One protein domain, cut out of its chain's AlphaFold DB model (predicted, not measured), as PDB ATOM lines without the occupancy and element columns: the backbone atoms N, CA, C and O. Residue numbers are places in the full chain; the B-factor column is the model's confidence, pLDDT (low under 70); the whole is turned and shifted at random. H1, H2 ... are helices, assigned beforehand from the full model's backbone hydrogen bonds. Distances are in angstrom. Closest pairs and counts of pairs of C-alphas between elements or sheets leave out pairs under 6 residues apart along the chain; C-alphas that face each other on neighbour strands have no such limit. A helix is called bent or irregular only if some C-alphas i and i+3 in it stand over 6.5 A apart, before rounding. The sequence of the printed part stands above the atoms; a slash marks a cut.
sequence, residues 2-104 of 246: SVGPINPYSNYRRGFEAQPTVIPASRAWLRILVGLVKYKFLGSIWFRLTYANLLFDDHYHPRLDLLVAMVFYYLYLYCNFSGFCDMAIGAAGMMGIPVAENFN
ATOM      1  N   SER A   2     -49.850 177.127 -17.381       46.28
ATOM      2  CA  SER A   2     -49.222 176.320 -18.433       46.28
ATOM      3  C   SER A   2     -47.767 176.054 -18.037       46.28
ATOM      4  O   SER A   2     -46.951 176.968 -18.027       46.28
ATOM      5  N   VAL A   3     -47.439 174.817 -17.658       64.12
ATOM      6  CA  VAL A   3     -46.084 174.444 -17.210       64.12
ATOM      7  C   VAL A   3     -45.412 173.617 -18.305       64.12
ATOM      8  O   VAL A   3     -45.392 172.390 -18.266       64.12
ATOM      9  N   GLY A   4     -44.949 174.287 -19.360       76.19
ATOM     10  CA  GLY A   4     -44.214 173.644 -20.452       76.19
ATOM     11  C   GLY A   4     -42.728 173.441 -20.122       76.19
ATOM     12  O   GLY A   4     -42.216 174.074 -19.196       76.19
ATOM     13  N   PRO A   5     -42.010 172.589 -20.875       87.50
ATOM     14  CA  PRO A   5     -40.553 172.514 -20.788       87.50
ATOM     15  C   PRO A   5     -39.909 173.881 -21.081       87.50
ATOM     16  O   PRO A   5     -40.314 174.585 -22.007       87.50
ATOM     17  N   ILE A   6     -38.895 174.258 -20.299       89.44
ATOM     18  CA  ILE A   6     -38.161 175.519 -20.479       89.44
ATOM     19  C   ILE A   6     -37.277 175.399 -21.723       89.44
ATOM     20  O   ILE A   6     -36.503 174.450 -21.843       89.44
ATOM     21  N   ASN A   7     -37.352 176.375 -22.630       83.69
ATOM     22  CA  ASN A   7     -36.541 176.400 -23.846       83.69
ATOM     23  C   ASN A   7     -35.725 177.702 -23.929       83.69
ATOM     24  O   ASN A   7     -36.308 178.770 -24.133       83.69
ATOM     25  N   PRO A   8     -34.390 177.653 -23.762       84.56
ATOM     26  CA  PRO A   8     -33.537 178.814 -23.989       84.56
ATOM     27  C   PRO A   8     -33.682 179.343 -25.420       84.56
ATOM     28  O   PRO A   8     -33.694 178.569 -26.376       84.56
ATOM     29  N   TYR A   9     -33.708 180.669 -25.585       86.81
ATOM     30  CA  TYR A   9     -33.897 181.300 -26.898       86.81
ATOM     31  C   TYR A   9     -32.869 180.842 -27.946       86.81
ATOM     32  O   TYR A   9     -33.212 180.610 -29.103       86.81
ATOM     33  N   SER A  10     -31.614 180.642 -27.541       84.06
ATOM     34  CA  SER A  10     -30.551 180.143 -28.422       84.06
ATOM     35  C   SER A  10     -30.800 178.717 -28.928       84.06
ATOM     36  O   SER A  10     -30.399 178.388 -30.043       84.06
ATOM     37  N   ASN A  11     -31.454 177.860 -28.139       79.94
ATOM     38  CA  ASN A  11     -31.833 176.507 -28.554       79.94
ATOM     39  C   ASN A  11     -33.059 176.547 -29.458       79.94
ATOM     40  O   ASN A  11     -33.056 175.914 -30.511       79.94
ATOM     41  N   TYR A  12     -34.059 177.340 -29.074       82.69
ATOM     42  CA  TYR A  12     -35.249 177.580 -29.879       82.69
ATOM     43  C   TYR A  12     -34.880 178.060 -31.287       82.69
ATOM     44  O   TYR A  12     -35.263 177.423 -32.261       82.69
ATOM     45  N   ARG A  13     -34.054 179.109 -31.405       84.62
ATOM     46  CA  ARG A  13     -33.622 179.673 -32.693       84.62
ATOM     47  C   ARG A  13     -32.857 178.665 -33.556       84.62
ATOM     48  O   ARG A  13     -33.203 178.481 -34.718       84.62
ATOM     49  N   ARG A  14     -31.867 177.971 -32.981       79.50
ATOM     50  CA  ARG A  14     -31.115 176.919 -33.694       79.50
ATOM     51  C   ARG A  14     -32.016 175.794 -34.198       79.50
ATOM     52  O   ARG A  14     -31.723 175.199 -35.226       79.50
ATOM     53  N   GLY A  15     -33.109 175.527 -33.489       74.50
ATOM     54  CA  GLY A  15     -34.114 174.544 -33.870       74.50
ATOM     55  C   GLY A  15     -34.875 174.853 -35.162       74.50
ATOM     56  O   GLY A  15     -35.408 173.928 -35.759       74.50
ATOM     57  N   PHE A  16     -34.915 176.117 -35.600       74.81
ATOM     58  CA  PHE A  16     -35.464 176.497 -36.909       74.81
ATOM     59  C   PHE A  16     -34.392 176.557 -37.999       74.81
ATOM     60  O   PHE A  16     -34.700 176.374 -39.172       74.81
ATOM     61  N   GLU A  17     -33.140 176.832 -37.619       76.19
ATOM     62  CA  GLU A  17     -31.999 176.893 -38.541       76.19
ATOM     63  C   GLU A  17     -31.556 175.485 -38.982       76.19
ATOM     64  O   GLU A  17     -31.259 175.259 -40.154       76.19
ATOM     65  N   ALA A  18     -31.556 174.513 -38.064       66.88
ATOM     66  CA  ALA A  18     -31.459 173.097 -38.394       66.88
ATOM     67  C   ALA A  18     -32.855 172.621 -38.818       66.88
ATOM     68  O   ALA A  18     -33.753 172.631 -37.988       66.88
ATOM     69  N   GLN A  19     -33.039 172.271 -40.097       58.53
ATOM     70  CA  GLN A  19     -34.321 171.901 -40.726       58.53
ATOM     71  C   GLN A  19     -35.370 171.319 -39.753       58.53
ATOM     72  O   GLN A  19     -35.045 170.384 -39.011       58.53
ATOM     73  N   PRO A  20     -36.630 171.802 -39.779       59.84
ATOM     74  CA  PRO A  20     -37.655 171.354 -38.850       59.84
ATOM     75  C   PRO A  20     -37.817 169.841 -38.974       59.84
ATOM     76  O   PRO A  20     -38.249 169.321 -40.004       59.84
ATOM     77  N   THR A  21     -37.472 169.119 -37.909       60.78
ATOM     78  CA  THR A  21     -37.808 167.703 -37.796       60.78
ATOM     79  C   THR A  21     -39.295 167.628 -37.498       60.78
ATOM     80  O   THR A  21     -39.716 167.499 -36.351       60.78
ATOM     81  N   VAL A  22     -40.114 167.779 -38.542       68.38
ATOM     82  CA  VAL A  22     -41.550 167.545 -38.435       68.38
ATOM     83  C   VAL A  22     -41.705 166.101 -37.983       68.38
ATOM     84  O   VAL A  22     -41.399 165.155 -38.714       68.38
ATOM     85  N   ILE A  23     -42.111 165.929 -36.728       78.88
ATOM     86  CA  ILE A  23     -42.366 164.606 -36.178       78.88
ATOM     87  C   ILE A  23     -43.530 164.031 -36.996       78.88
ATOM     88  O   ILE A  23     -44.526 164.734 -37.181       78.88
ATOM     89  N   PRO A  24     -43.450 162.776 -37.485       88.06
ATOM     90  CA  PRO A  24     -44.568 162.155 -38.182       88.06
ATOM     91  C   PRO A  24     -45.857 162.333 -37.382       88.06
ATOM     92  O   PRO A  24     -45.863 162.067 -36.176       88.06
ATOM     93  N   ALA A  25     -46.938 162.768 -38.035       89.19
ATOM     94  CA  ALA A  25     -48.172 163.146 -37.345       89.19
ATOM     95  C   ALA A  25     -48.681 162.027 -36.418       89.19
ATOM     96  O   ALA A  25     -49.116 162.288 -35.302       89.19
ATOM     97  N   SER A  26     -48.523 160.766 -36.832       93.25
ATOM     98  CA  SER A  26     -48.841 159.583 -36.025       93.25
ATOM     99  C   SER A  26     -48.091 159.528 -34.690       93.25
ATOM    100  O   SER A  26     -48.689 159.217 -33.662       93.25
ATOM    101  N   ARG A  27     -46.795 159.862 -34.670       92.62
ATOM    102  CA  ARG A  27     -45.984 159.892 -33.442       92.62
ATOM    103  C   ARG A  27     -46.375 161.060 -32.542       92.62
ATOM    104  O   ARG A  27     -46.423 160.887 -31.327       92.62
ATOM    105  N   ALA A  28     -46.676 162.220 -33.123       93.50
ATOM    106  CA  ALA A  28     -47.142 163.374 -32.363       93.50
ATOM    107  C   ALA A  28     -48.504 163.103 -31.702       93.50
ATOM    108  O   ALA A  28     -48.650 163.299 -30.496       93.50
ATOM    109  N   TRP A  29     -49.463 162.555 -32.454       95.69
ATOM    110  CA  TRP A  29     -50.770 162.154 -31.933       95.69
ATOM    111  C   TRP A  29     -50.676 161.067 -30.867       95.69
ATOM    112  O   TRP A  29     -51.306 161.193 -29.818       95.69
ATOM    113  N   LEU A  30     -49.852 160.037 -31.087       96.69
ATOM    114  CA  LEU A  30     -49.605 159.007 -30.079       96.69
ATOM    115  C   LEU A  30     -49.076 159.624 -28.782       96.69
ATOM    116  O   LEU A  30     -49.539 159.279 -27.697       96.69
ATOM    117  N   ARG A  31     -48.132 160.564 -28.881       96.06
ATOM    118  CA  ARG A  31     -47.574 161.241 -27.711       96.06
ATOM    119  C   ARG A  31     -48.620 162.070 -26.965       96.06
ATOM    120  O   ARG A  31     -48.681 161.998 -25.741       96.06
ATOM    121  N   ILE A  32     -49.465 162.803 -27.689       96.75
ATOM    122  CA  ILE A  32     -50.586 163.548 -27.100       96.75
ATOM    123  C   ILE A  32     -51.540 162.592 -26.382       96.75
ATOM    124  O   ILE A  32     -51.922 162.858 -25.244       96.75
ATOM    125  N   LEU A  33     -51.878 161.458 -27.002       97.69
ATOM    126  CA  LEU A  33     -52.744 160.444 -26.403       97.69
ATOM    127  C   LEU A  33     -52.138 159.860 -25.121       97.69
ATOM    128  O   LEU A  33     -52.822 159.781 -24.102       97.69
ATOM    129  N   VAL A  34     -50.847 159.512 -25.132       97.44
ATOM    130  CA  VAL A  34     -50.120 159.071 -23.928       97.44
ATOM    131  C   VAL A  34     -50.172 160.148 -22.844       97.44
ATOM    132  O   VAL A  34     -50.442 159.839 -21.681       97.44
ATOM    133  N   GLY A  35     -49.969 161.413 -23.217       97.00
ATOM    134  CA  GLY A  35     -50.068 162.544 -22.302       97.00
ATOM    135  C   GLY A  35     -51.460 162.694 -21.681       97.00
ATOM    136  O   GLY A  35     -51.573 162.867 -20.467       97.00
ATOM    137  N   LEU A  36     -52.520 162.539 -22.481       97.19
ATOM    138  CA  LEU A  36     -53.912 162.562 -22.023       97.19
ATOM    139  C   LEU A  36     -54.226 161.408 -21.067       97.19
ATOM    140  O   LEU A  36     -54.839 161.640 -20.025       97.19
ATOM    141  N   VAL A  37     -53.779 160.187 -21.374       97.94
ATOM    142  CA  VAL A  37     -53.964 159.021 -20.493       97.94
ATOM    143  C   VAL A  37     -53.256 159.243 -19.157       97.94
ATOM    144  O   VAL A  37     -53.862 159.044 -18.102       97.94
ATOM    145  N   LYS A  38     -52.008 159.724 -19.168       96.94
ATOM    146  CA  LYS A  38     -51.288 160.075 -17.935       96.94
ATOM    147  C   LYS A  38     -52.032 161.152 -17.143       96.94
ATOM    148  O   LYS A  38     -52.306 160.960 -15.963       96.94
ATOM    149  N   TYR A  39     -52.389 162.259 -17.787       94.94
ATOM    150  CA  TYR A  39     -52.950 163.430 -17.117       94.94
ATOM    151  C   TYR A  39     -54.382 163.201 -16.611       94.94
ATOM    152  O   TYR A  39     -54.667 163.437 -15.438       94.94
ATOM    153  N   LYS A  40     -55.293 162.753 -17.487       94.06
ATOM    154  CA  LYS A  40     -56.726 162.629 -17.174       94.06
ATOM    155  C   LYS A  40     -57.083 161.306 -16.517       94.06
ATOM    156  O   LYS A  40     -57.897 161.312 -15.599       94.06
ATOM    157  N   PHE A  41     -56.513 160.193 -16.969       95.69
ATOM    158  CA  PHE A  41     -56.903 158.877 -16.466       95.69
ATOM    159  C   PHE A  41     -56.067 158.474 -15.250       95.69
ATOM    160  O   PHE A  41     -56.582 158.455 -14.138       95.69
ATOM    161  N   LEU A  42     -54.764 158.242 -15.422       96.69
ATOM    162  CA  LEU A  42     -53.906 157.807 -14.314       96.69
ATOM    163  C   LEU A  42     -53.821 158.870 -13.215       96.69
ATOM    164  O   LEU A  42     -53.983 158.559 -12.039       96.69
ATOM    165  N   GLY A  43     -53.642 160.136 -13.599       95.00
ATOM    166  CA  GLY A  43     -53.609 161.258 -12.667       95.00
ATOM    167  C   GLY A  43     -54.865 161.343 -11.798       95.00
ATOM    168  O   GLY A  43     -54.745 161.504 -10.590       95.00
ATOM    169  N   SER A  44     -56.064 161.174 -12.365       93.94
ATOM    170  CA  SER A  44     -57.303 161.250 -11.574       93.94
ATOM    171  C   SER A  44     -57.492 160.065 -10.627       93.94
ATOM    172  O   SER A  44     -58.050 160.246  -9.545       93.94
ATOM    173  N   ILE A  45     -56.995 158.878 -10.989       95.31
ATOM    174  CA  ILE A  45     -56.990 157.703 -10.106       95.31
ATOM    175  C   ILE A  45     -56.045 157.946  -8.925       95.31
ATOM    176  O   ILE A  45     -56.466 157.840  -7.773       95.31
ATOM    177  N   TRP A  46     -54.793 158.333  -9.193       96.06
ATOM    178  CA  TRP A  46     -53.793 158.563  -8.144       96.06
ATOM    179  C   TRP A  46     -54.155 159.729  -7.230       96.06
ATOM    180  O   TRP A  46     -53.892 159.653  -6.033       96.06
ATOM    181  N   PHE A  47     -54.806 160.770  -7.761       94.94
ATOM    182  CA  PHE A  47     -55.217 161.948  -6.996       94.94
ATOM    183  C   PHE A  47     -56.072 161.601  -5.765       94.94
ATOM    184  O   PHE A  47     -55.915 162.228  -4.714       94.94
ATOM    185  N   ARG A  48     -56.920 160.567  -5.859       94.81
ATOM    186  CA  ARG A  48     -57.795 160.114  -4.759       94.81
ATOM    187  C   ARG A  48     -57.026 159.592  -3.548       94.81
ATOM    188  O   ARG A  48     -57.524 159.674  -2.440       94.81
ATOM    189  N   LEU A  49     -55.819 159.079  -3.768       95.75
ATOM    190  CA  LEU A  49     -54.972 158.494  -2.731       95.75
ATOM    191  C   LEU A  49     -53.893 159.472  -2.249       95.75
ATOM    192  O   LEU A  49     -52.935 159.055  -1.616       95.75
ATOM    193  N   THR A  50     -54.000 160.761  -2.582       95.69
ATOM    194  CA  THR A  50     -53.042 161.795  -2.154       95.69
ATOM    195  C   THR A  50     -53.420 162.411  -0.814       95.69
ATOM    196  O   THR A  50     -54.560 162.276  -0.385       95.69
ATOM    197  N   TYR A  51     -52.495 163.163  -0.201       94.19
ATOM    198  CA  TYR A  51     -52.713 163.854   1.080       94.19
ATOM    199  C   TYR A  51     -54.080 164.551   1.157       94.19
ATOM    200  O   TYR A  51     -54.848 164.283   2.071       94.19
ATOM    201  N   ALA A  52     -54.405 165.367   0.145       91.19
ATOM    202  CA  ALA A  52     -55.620 166.180   0.072       91.19
ATOM    203  C   ALA A  52     -56.931 165.381   0.166       91.19
ATOM    204  O   ALA A  52     -57.899 165.892   0.711       91.19
ATOM    205  N   ASN A  53     -56.975 164.168  -0.392       92.31
ATOM    206  CA  ASN A  53     -58.217 163.391  -0.511       92.31
ATOM    207  C   ASN A  53     -58.245 162.150   0.383       92.31
ATOM    208  O   ASN A  53     -59.322 161.613   0.612       92.31
ATOM    209  N   LEU A  54     -57.080 161.672   0.831       93.25
ATOM    210  CA  LEU A  54     -56.977 160.499   1.693       93.25
ATOM    211  C   LEU A  54     -56.929 160.868   3.177       93.25
ATOM    212  O   LEU A  54     -57.415 160.087   3.974       93.25
ATOM    213  N   LEU A  55     -56.301 161.995   3.542       93.00
ATOM    214  CA  LEU A  55     -55.946 162.295   4.941       93.00
ATOM    215  C   LEU A  55     -56.656 163.518   5.538       93.00
ATOM    216  O   LEU A  55     -56.533 163.759   6.733       93.00
ATOM    217  N   PHE A  56     -57.334 164.324   4.719       89.50
ATOM    218  CA  PHE A  56     -58.075 165.506   5.170       89.50
ATOM    219  C   PHE A  56     -59.583 165.262   5.053       89.50
ATOM    220  O   PHE A  56     -60.275 165.946   4.300       89.50
ATOM    221  N   ASP A  57     -60.073 164.246   5.765       87.38
ATOM    222  CA  ASP A  57     -61.491 163.864   5.818       87.38
ATOM    223  C   ASP A  57     -62.083 163.909   7.245       87.38
ATOM    224  O   ASP A  57     -63.157 163.360   7.478       87.38
ATOM    225  N   ASP A  58     -61.387 164.555   8.189       84.12
ATOM    226  CA  ASP A  58     -61.716 164.666   9.621       84.12
ATOM    227  C   ASP A  58     -61.731 163.339  10.415       84.12
ATOM    228  O   ASP A  58     -62.167 163.315  11.574       84.12
ATOM    229  N   HIS A  59     -61.217 162.235   9.858       89.62
ATOM    230  CA  HIS A  59     -61.105 160.952  10.557       89.62
ATOM    231  C   HIS A  59     -59.677 160.664  11.046       89.62
ATOM    232  O   HIS A  59     -58.694 161.294  10.661       89.62
ATOM    233  N   TYR A  60     -59.560 159.689  11.953       92.69
ATOM    234  CA  TYR A  60     -58.260 159.175  12.373       92.69
ATOM    235  C   TYR A  60     -57.748 158.127  11.390       92.69
ATOM    236  O   TYR A  60     -58.456 157.165  11.092       92.69
ATOM    237  N   HIS A  61     -56.483 158.253  10.998       93.56
ATOM    238  CA  HIS A  61     -55.838 157.360  10.041       93.56
ATOM    239  C   HIS A  61     -54.698 156.562  10.675       93.56
ATOM    240  O   HIS A  61     -53.925 157.111  11.470       93.56
ATOM    241  N   PRO A  62     -54.520 155.283  10.301       94.75
ATOM    242  CA  PRO A  62     -53.292 154.573  10.607       94.75
ATOM    243  C   PRO A  62     -52.103 155.243   9.907       94.75
ATOM    244  O   PRO A  62     -52.201 155.726   8.779       94.75
ATOM    245  N   ARG A  63     -50.920 155.182  10.522       92.56
ATOM    246  CA  ARG A  63     -49.674 155.736   9.937       92.56
ATOM    247  C   ARG A  63     -49.322 155.188   8.545       92.56
ATOM    248  O   ARG A  63     -48.552 155.815   7.821       92.56
ATOM    249  N   LEU A  64     -49.862 154.025   8.173       94.69
ATOM    250  CA  LEU A  64     -49.700 153.450   6.838       94.69
ATOM    251  C   LEU A  64     -50.323 154.339   5.750       94.69
ATOM    252  O   LEU A  64     -49.746 154.449   4.669       94.69
ATOM    253  N   ASP A  65     -51.427 155.026   6.046       95.25
ATOM    254  CA  ASP A  65     -52.113 155.895   5.086       95.25
ATOM    255  C   ASP A  65     -51.234 157.085   4.683       95.25
ATOM    256  O   ASP A  65     -51.275 157.527   3.537       95.25
ATOM    257  N   LEU A  66     -50.347 157.551   5.573       95.06
ATOM    258  CA  LEU A  66     -49.349 158.563   5.224       95.06
ATOM    259  C   LEU A  66     -48.369 158.054   4.163       95.06
ATOM    260  O   LEU A  66     -48.035 158.785   3.229       95.06
ATOM    261  N   LEU A  67     -47.906 156.807   4.287       95.88
ATOM    262  CA  LEU A  67     -47.000 156.206   3.305       95.88
ATOM    263  C   LEU A  67     -47.701 156.028   1.955       95.88
ATOM    264  O   LEU A  67     -47.110 156.317   0.913       95.88
ATOM    265  N   VAL A  68     -48.970 155.613   1.977       96.88
ATOM    266  CA  VAL A  68     -49.829 155.551   0.787       96.88
ATOM    267  C   VAL A  68     -49.928 156.944   0.153       96.88
ATOM    268  O   VAL A  68     -49.575 157.103  -1.018       96.88
ATOM    269  N   ALA A  69     -50.276 157.972   0.932       97.00
ATOM    270  CA  ALA A  69     -50.374 159.351   0.462       97.00
ATOM    271  C   ALA A  69     -49.076 159.878  -0.161       97.00
ATOM    272  O   ALA A  69     -49.117 160.499  -1.227       97.00
ATOM    273  N   MET A  70     -47.923 159.593   0.452       96.94
ATOM    274  CA  MET A  70     -46.605 159.969  -0.072       96.94
ATOM    275  C   MET A  70     -46.349 159.370  -1.456       96.94
ATOM    276  O   MET A  70     -45.990 160.086  -2.396       96.94
ATOM    277  N   VAL A  71     -46.559 158.058  -1.600       98.06
ATOM    278  CA  VAL A  71     -46.316 157.342  -2.859       98.06
ATOM    279  C   VAL A  71     -47.286 157.807  -3.943       98.06
ATOM    280  O   VAL A  71     -46.858 158.146  -5.049       98.06
ATOM    281  N   PHE A  72     -48.583 157.875  -3.645       97.88
ATOM    282  CA  PHE A  72     -49.581 158.238  -4.649       97.88
ATOM    283  C   PHE A  72     -49.549 159.718  -5.017       97.88
ATOM    284  O   PHE A  72     -49.798 160.040  -6.179       97.88
ATOM    285  N   TYR A  73     -49.151 160.614  -4.109       98.12
ATOM    286  CA  TYR A  73     -48.872 162.002  -4.481       98.12
ATOM    287  C   TYR A  73     -47.691 162.101  -5.448       98.12
ATOM    288  O   TYR A  73     -47.768 162.841  -6.429       98.12
ATOM    289  N   TYR A  74     -46.632 161.314  -5.244       98.00
ATOM    290  CA  TYR A  74     -45.498 161.293  -6.167       98.00
ATOM    291  C   TYR A  74     -45.889 160.781  -7.563       98.00
ATOM    292  O   TYR A  74     -45.536 161.393  -8.578       98.00
ATOM    293  N   LEU A  75     -46.682 159.706  -7.624       98.00
ATOM    294  CA  LEU A  75     -47.216 159.158  -8.876       98.00
ATOM    295  C   LEU A  75     -48.187 160.126  -9.566       98.00
ATOM    296  O   LEU A  75     -48.105 160.312 -10.784       98.00
ATOM    297  N   TYR A  76     -49.075 160.760  -8.798       97.88
ATOM    298  CA  TYR A  76     -49.994 161.791  -9.277       97.88
ATOM    299  C   TYR A  76     -49.227 162.954  -9.903       97.88
ATOM    300  O   TYR A  76     -49.477 163.298 -11.059       97.88
ATOM    301  N   LEU A  77     -48.261 163.516  -9.171       96.88
ATOM    302  CA  LEU A  77     -47.459 164.649  -9.621       96.88
ATOM    303  C   LEU A  77     -46.710 164.315 -10.915       96.88
ATOM    304  O   LEU A  77     -46.723 165.109 -11.856       96.88
ATOM    305  N   TYR A  78     -46.119 163.119 -10.998       97.38
ATOM    306  CA  TYR A  78     -45.475 162.647 -12.222       97.38
ATOM    307  C   TYR A  78     -46.459 162.541 -13.390       97.38
ATOM    308  O   TYR A  78     -46.189 163.083 -14.460       97.38
ATOM    309  N   CYS A  79     -47.600 161.873 -13.208       97.12
ATOM    310  CA  CYS A  79     -48.578 161.667 -14.279       97.12
ATOM    311  C   CYS A  79     -49.187 162.989 -14.763       97.12
ATOM    312  O   CYS A  79     -49.339 163.195 -15.967       97.12
ATOM    313  N   ASN A  80     -49.486 163.900 -13.837       96.00
ATOM    314  CA  ASN A  80     -50.004 165.223 -14.150       96.00
ATOM    315  C   ASN A  80     -48.962 166.039 -14.932       96.00
ATOM    316  O   ASN A  80     -49.235 166.526 -16.030       96.00
ATOM    317  N   PHE A  81     -47.730 166.122 -14.429       95.31
ATOM    318  CA  PHE A  81     -46.726 166.981 -15.043       95.31
ATOM    319  C   PHE A  81     -46.133 166.376 -16.327       95.31
ATOM    320  O   PHE A  81     -46.122 167.030 -17.370       95.31
ATOM    321  N   SER A  82     -45.714 165.106 -16.308       96.81
ATOM    322  CA  SER A  82     -45.233 164.416 -17.516       96.81
ATOM    323  C   SER A  82     -46.318 164.334 -18.580       96.81
ATOM    324  O   SER A  82     -45.995 164.487 -19.754       96.81
ATOM    325  N   GLY A  83     -47.580 164.112 -18.195       96.56
ATOM    326  CA  GLY A  83     -48.689 164.076 -19.142       96.56
ATOM    327  C   GLY A  83     -48.880 165.415 -19.851       96.56
ATOM    328  O   GLY A  83     -49.018 165.452 -21.073       96.56
ATOM    329  N   PHE A  84     -48.794 166.523 -19.105       95.50
ATOM    330  CA  PHE A  84     -48.814 167.864 -19.686       95.50
ATOM    331  C   PHE A  84     -47.632 168.109 -20.635       95.50
ATOM    332  O   PHE A  84     -47.837 168.579 -21.756       95.50
ATOM    333  N   CYS A  85     -46.406 167.750 -20.232       95.56
ATOM    334  CA  CYS A  85     -45.231 167.884 -21.096       95.56
ATOM    335  C   CYS A  85     -45.363 167.056 -22.383       95.56
ATOM    336  O   CYS A  85     -45.007 167.551 -23.447       95.56
ATOM    337  N   ASP A  86     -45.906 165.838 -22.315       96.31
ATOM    338  CA  ASP A  86     -46.103 164.990 -23.494       96.31
ATOM    339  C   ASP A  86     -47.088 165.603 -24.494       96.31
ATOM    340  O   ASP A  86     -46.811 165.623 -25.695       96.31
ATOM    341  N   MET A  87     -48.195 166.173 -24.005       95.75
ATOM    342  CA  MET A  87     -49.138 166.910 -24.850       95.75
ATOM    343  C   MET A  87     -48.483 168.146 -25.482       95.75
ATOM    344  O   MET A  87     -48.639 168.372 -26.681       95.75
ATOM    345  N   ALA A  88     -47.707 168.912 -24.706       94.19
ATOM    346  CA  ALA A  88     -47.012 170.102 -25.197       94.19
ATOM    347  C   ALA A  88     -45.951 169.768 -26.261       94.19
ATOM    348  O   ALA A  88     -45.899 170.425 -27.298       94.19
ATOM    349  N   ILE A  89     -45.138 168.728 -26.038       93.06
ATOM    350  CA  ILE A  89     -44.108 168.279 -26.989       93.06
ATOM    351  C   ILE A  89     -44.755 167.725 -28.264       93.06
ATOM    352  O   ILE A  89     -44.289 168.019 -29.363       93.06
ATOM    353  N   GLY A  90     -45.840 166.954 -28.142       93.50
ATOM    354  CA  GLY A  90     -46.576 166.449 -29.301       93.50
ATOM    355  C   GLY A  90     -47.175 167.576 -30.148       93.50
ATOM    356  O   GLY A  90     -46.995 167.587 -31.363       93.50
ATOM    357  N   ALA A  91     -47.814 168.563 -29.510       93.19
ATOM    358  CA  ALA A  91     -48.371 169.729 -30.196       93.19
ATOM    359  C   ALA A  91     -47.288 170.573 -30.886       93.19
ATOM    360  O   ALA A  91     -47.404 170.876 -32.073       93.19
ATOM    361  N   ALA A  92     -46.201 170.885 -30.176       90.62
ATOM    362  CA  ALA A  92     -45.079 171.638 -30.726       90.62
ATOM    363  C   ALA A  92     -44.402 170.904 -31.897       90.62
ATOM    364  O   ALA A  92     -44.095 171.521 -32.916       90.62
ATOM    365  N   GLY A  93     -44.257 169.579 -31.803       89.50
ATOM    366  CA  GLY A  93     -43.691 168.749 -32.866       89.50
ATOM    367  C   GLY A  93     -44.497 168.767 -34.169       89.50
ATOM    368  O   GLY A  93     -43.899 168.730 -35.242       89.50
ATOM    369  N   MET A  94     -45.830 168.891 -34.101       89.50
ATOM    370  CA  MET A  94     -46.673 169.079 -35.297       89.50
ATOM    371  C   MET A  94     -46.477 170.453 -35.945       89.50
ATOM    372  O   MET A  94     -46.645 170.590 -37.152       89.50
ATOM    373  N   MET A  95     -46.096 171.458 -35.156       87.75
ATOM    374  CA  MET A  95     -45.777 172.808 -35.630       87.75
ATOM    375  C   MET A  95     -44.317 172.940 -36.098       87.75
ATOM    376  O   MET A  95     -43.885 174.037 -36.441       87.75
ATOM    377  N   GLY A  96     -43.537 171.851 -36.076       84.62
ATOM    378  CA  GLY A  96     -42.104 171.880 -36.379       84.62
ATOM    379  C   GLY A  96     -41.260 172.596 -35.319       84.62
ATOM    380  O   GLY A  96     -40.126 172.967 -35.603       84.62
ATOM    381  N   ILE A  97     -41.796 172.802 -34.110       85.56
ATOM    382  CA  ILE A  97     -41.108 173.474 -33.005       85.56
ATOM    383  C   ILE A  97     -40.427 172.415 -32.126       85.56
ATOM    384  O   ILE A  97     -41.119 171.625 -31.474       85.56
ATOM    385  N   PRO A  98     -39.086 172.392 -32.043       82.44
ATOM    386  CA  PRO A  98     -38.391 171.441 -31.191       82.44
ATOM    387  C   PRO A  98     -38.523 171.833 -29.716       82.44
ATOM    388  O   PRO A  98     -38.183 172.947 -29.306       82.44
ATOM    389  N   VAL A  99     -38.986 170.886 -28.903       88.62
ATOM    390  CA  VAL A  99     -39.136 171.032 -27.451       88.62
ATOM    391  C   VAL A  99     -38.403 169.886 -26.763       88.62
ATOM    392  O   VAL A  99     -38.540 168.727 -27.151       88.62
ATOM    393  N   ALA A 100     -37.600 170.217 -25.751       90.75
ATOM    394  CA  ALA A 100     -36.805 169.245 -25.012       90.75
ATOM    395  C   ALA A 100     -37.662 168.372 -24.081       90.75
ATOM    396  O   ALA A 100     -38.694 168.801 -23.560       90.75
ATOM    397  N   GLU A 101     -37.182 167.154 -23.828       94.00
ATOM    398  CA  GLU A 101     -37.766 166.250 -22.842       94.00
ATOM    399  C   GLU A 101     -37.627 166.796 -21.425       94.00
ATOM    400  O   GLU A 101     -36.553 167.246 -21.021       94.00
ATOM    401  N   ASN A 102     -38.699 166.690 -20.642       95.69
ATOM    402  CA  ASN A 102     -38.691 167.120 -19.246       95.69
ATOM    403  C   ASN A 102     -38.565 165.946 -18.258       95.69
ATOM    404  O   ASN A 102     -38.214 166.161 -17.099       95.69
ATOM    405  N   PHE A 103     -38.826 164.712 -18.705       96.94
ATOM    406  CA  PHE A 103     -38.774 163.510 -17.873       96.94
ATOM    407  C   PHE A 103     -38.101 162.346 -18.599       96.94
ATOM    408  O   PHE A 103     -38.368 162.111 -19.772       96.94
ATOM    409  N   ASN A 104     -37.276 161.576 -17.886       97.06
ATOM    410  CA  ASN A 104     -36.605 160.391 -18.430       97.06
ATOM    411  C   ASN A 104     -36.500 159.260 -17.393       97.06
ATOM    412  O   ASN A 104     -35.461 159.066 -16.756       97.06
TER     413      ASN A 104
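What this domain is: This is residues 2 to 104 of the 246 residues of the protein "Membrane bound O-acyl transferase MBOAT family protein" of Pedosphaera parvula (strain Ellin514) (UniProt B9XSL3). Two long helices, H2 and H4, lie side by side and run opposite ways, making a long pair, with the short helix H1 set off to one side near the end where H2 begins and H4 ends. At the other end the very short H3 packs on H4, and residues 56 to 64, which include the first two residues of H4, stick out; after H4, residues 95 to 104 fold back from its end. The printed part has 103 residues with four named helices, H1, H2, H3 and H4 in that order, and no named strand; the class is all helix. The whole is loose, with a radius of gyration of the C-alphas of 17.8 A, and its outline is a rod spanning 60 by 28 by 20 A.

Where its parts are: The printed part begins at Ser 2, and H1 holds residues 9 to 17, with C-alpha 9 at (-33.897, 181.300, -26.898) and 12.6 A from first to last C-alpha. H2, residues 25 to 47, is 31.2 A long and starts with C-alpha 25 at (-48.172, 163.146, -37.345). It is neither bent nor irregular, but only just: C-alphas 39 and 42 are 6.4 A apart. H3 is residues 51 to 54, 5.5 A long. H4, residues 63 to 94, is the longest helix at 47.3 A and ends with C-alpha 94 at (-46.673, 169.079, -35.297).

How they stand to each other: H2 and H4 touch, with 57 pairs of C-alphas within 8 A. Their closest C-alphas are those of Gly 35 and Gly 83, 3.8 A apart. They stand at a shallow tilt of 21 degrees and run opposite ways. H3 touches H4, which meets it with residues 65 to 73 alone; the closest C-alphas are those of Tyr 51 and Ala 69, 5.1 A apart. H2 and H3 are close but not clearly touching, the closest C-alphas being those of Phe 47 and Asn 53 at 7.3 A. H1 is apart from H2, H3 and H4. O i to N i+4 pairs are within hydrogen-bond range in 4 of 5 cases in H1, 16 of 19 in H2 and 27 of 28 in H4; H3 is too short for such a pair, and its one O i to N i+3 pair is not within range.

The domain as a whole: The two C-alphas farthest apart are those of Glu 17 and Tyr 60, at 60.0 A. Without residues 56 to 64, which stand free, the body spans 52 by 27 by 20 A. The printed part has no cut. The link from H2 to H3 is tight, those from H1 to H2 and from H3 to H4 are short, and no link is long. The mean pLDDT of the printed part is 90.0, and residues 2 to 3 and 18 to 22 are under 70.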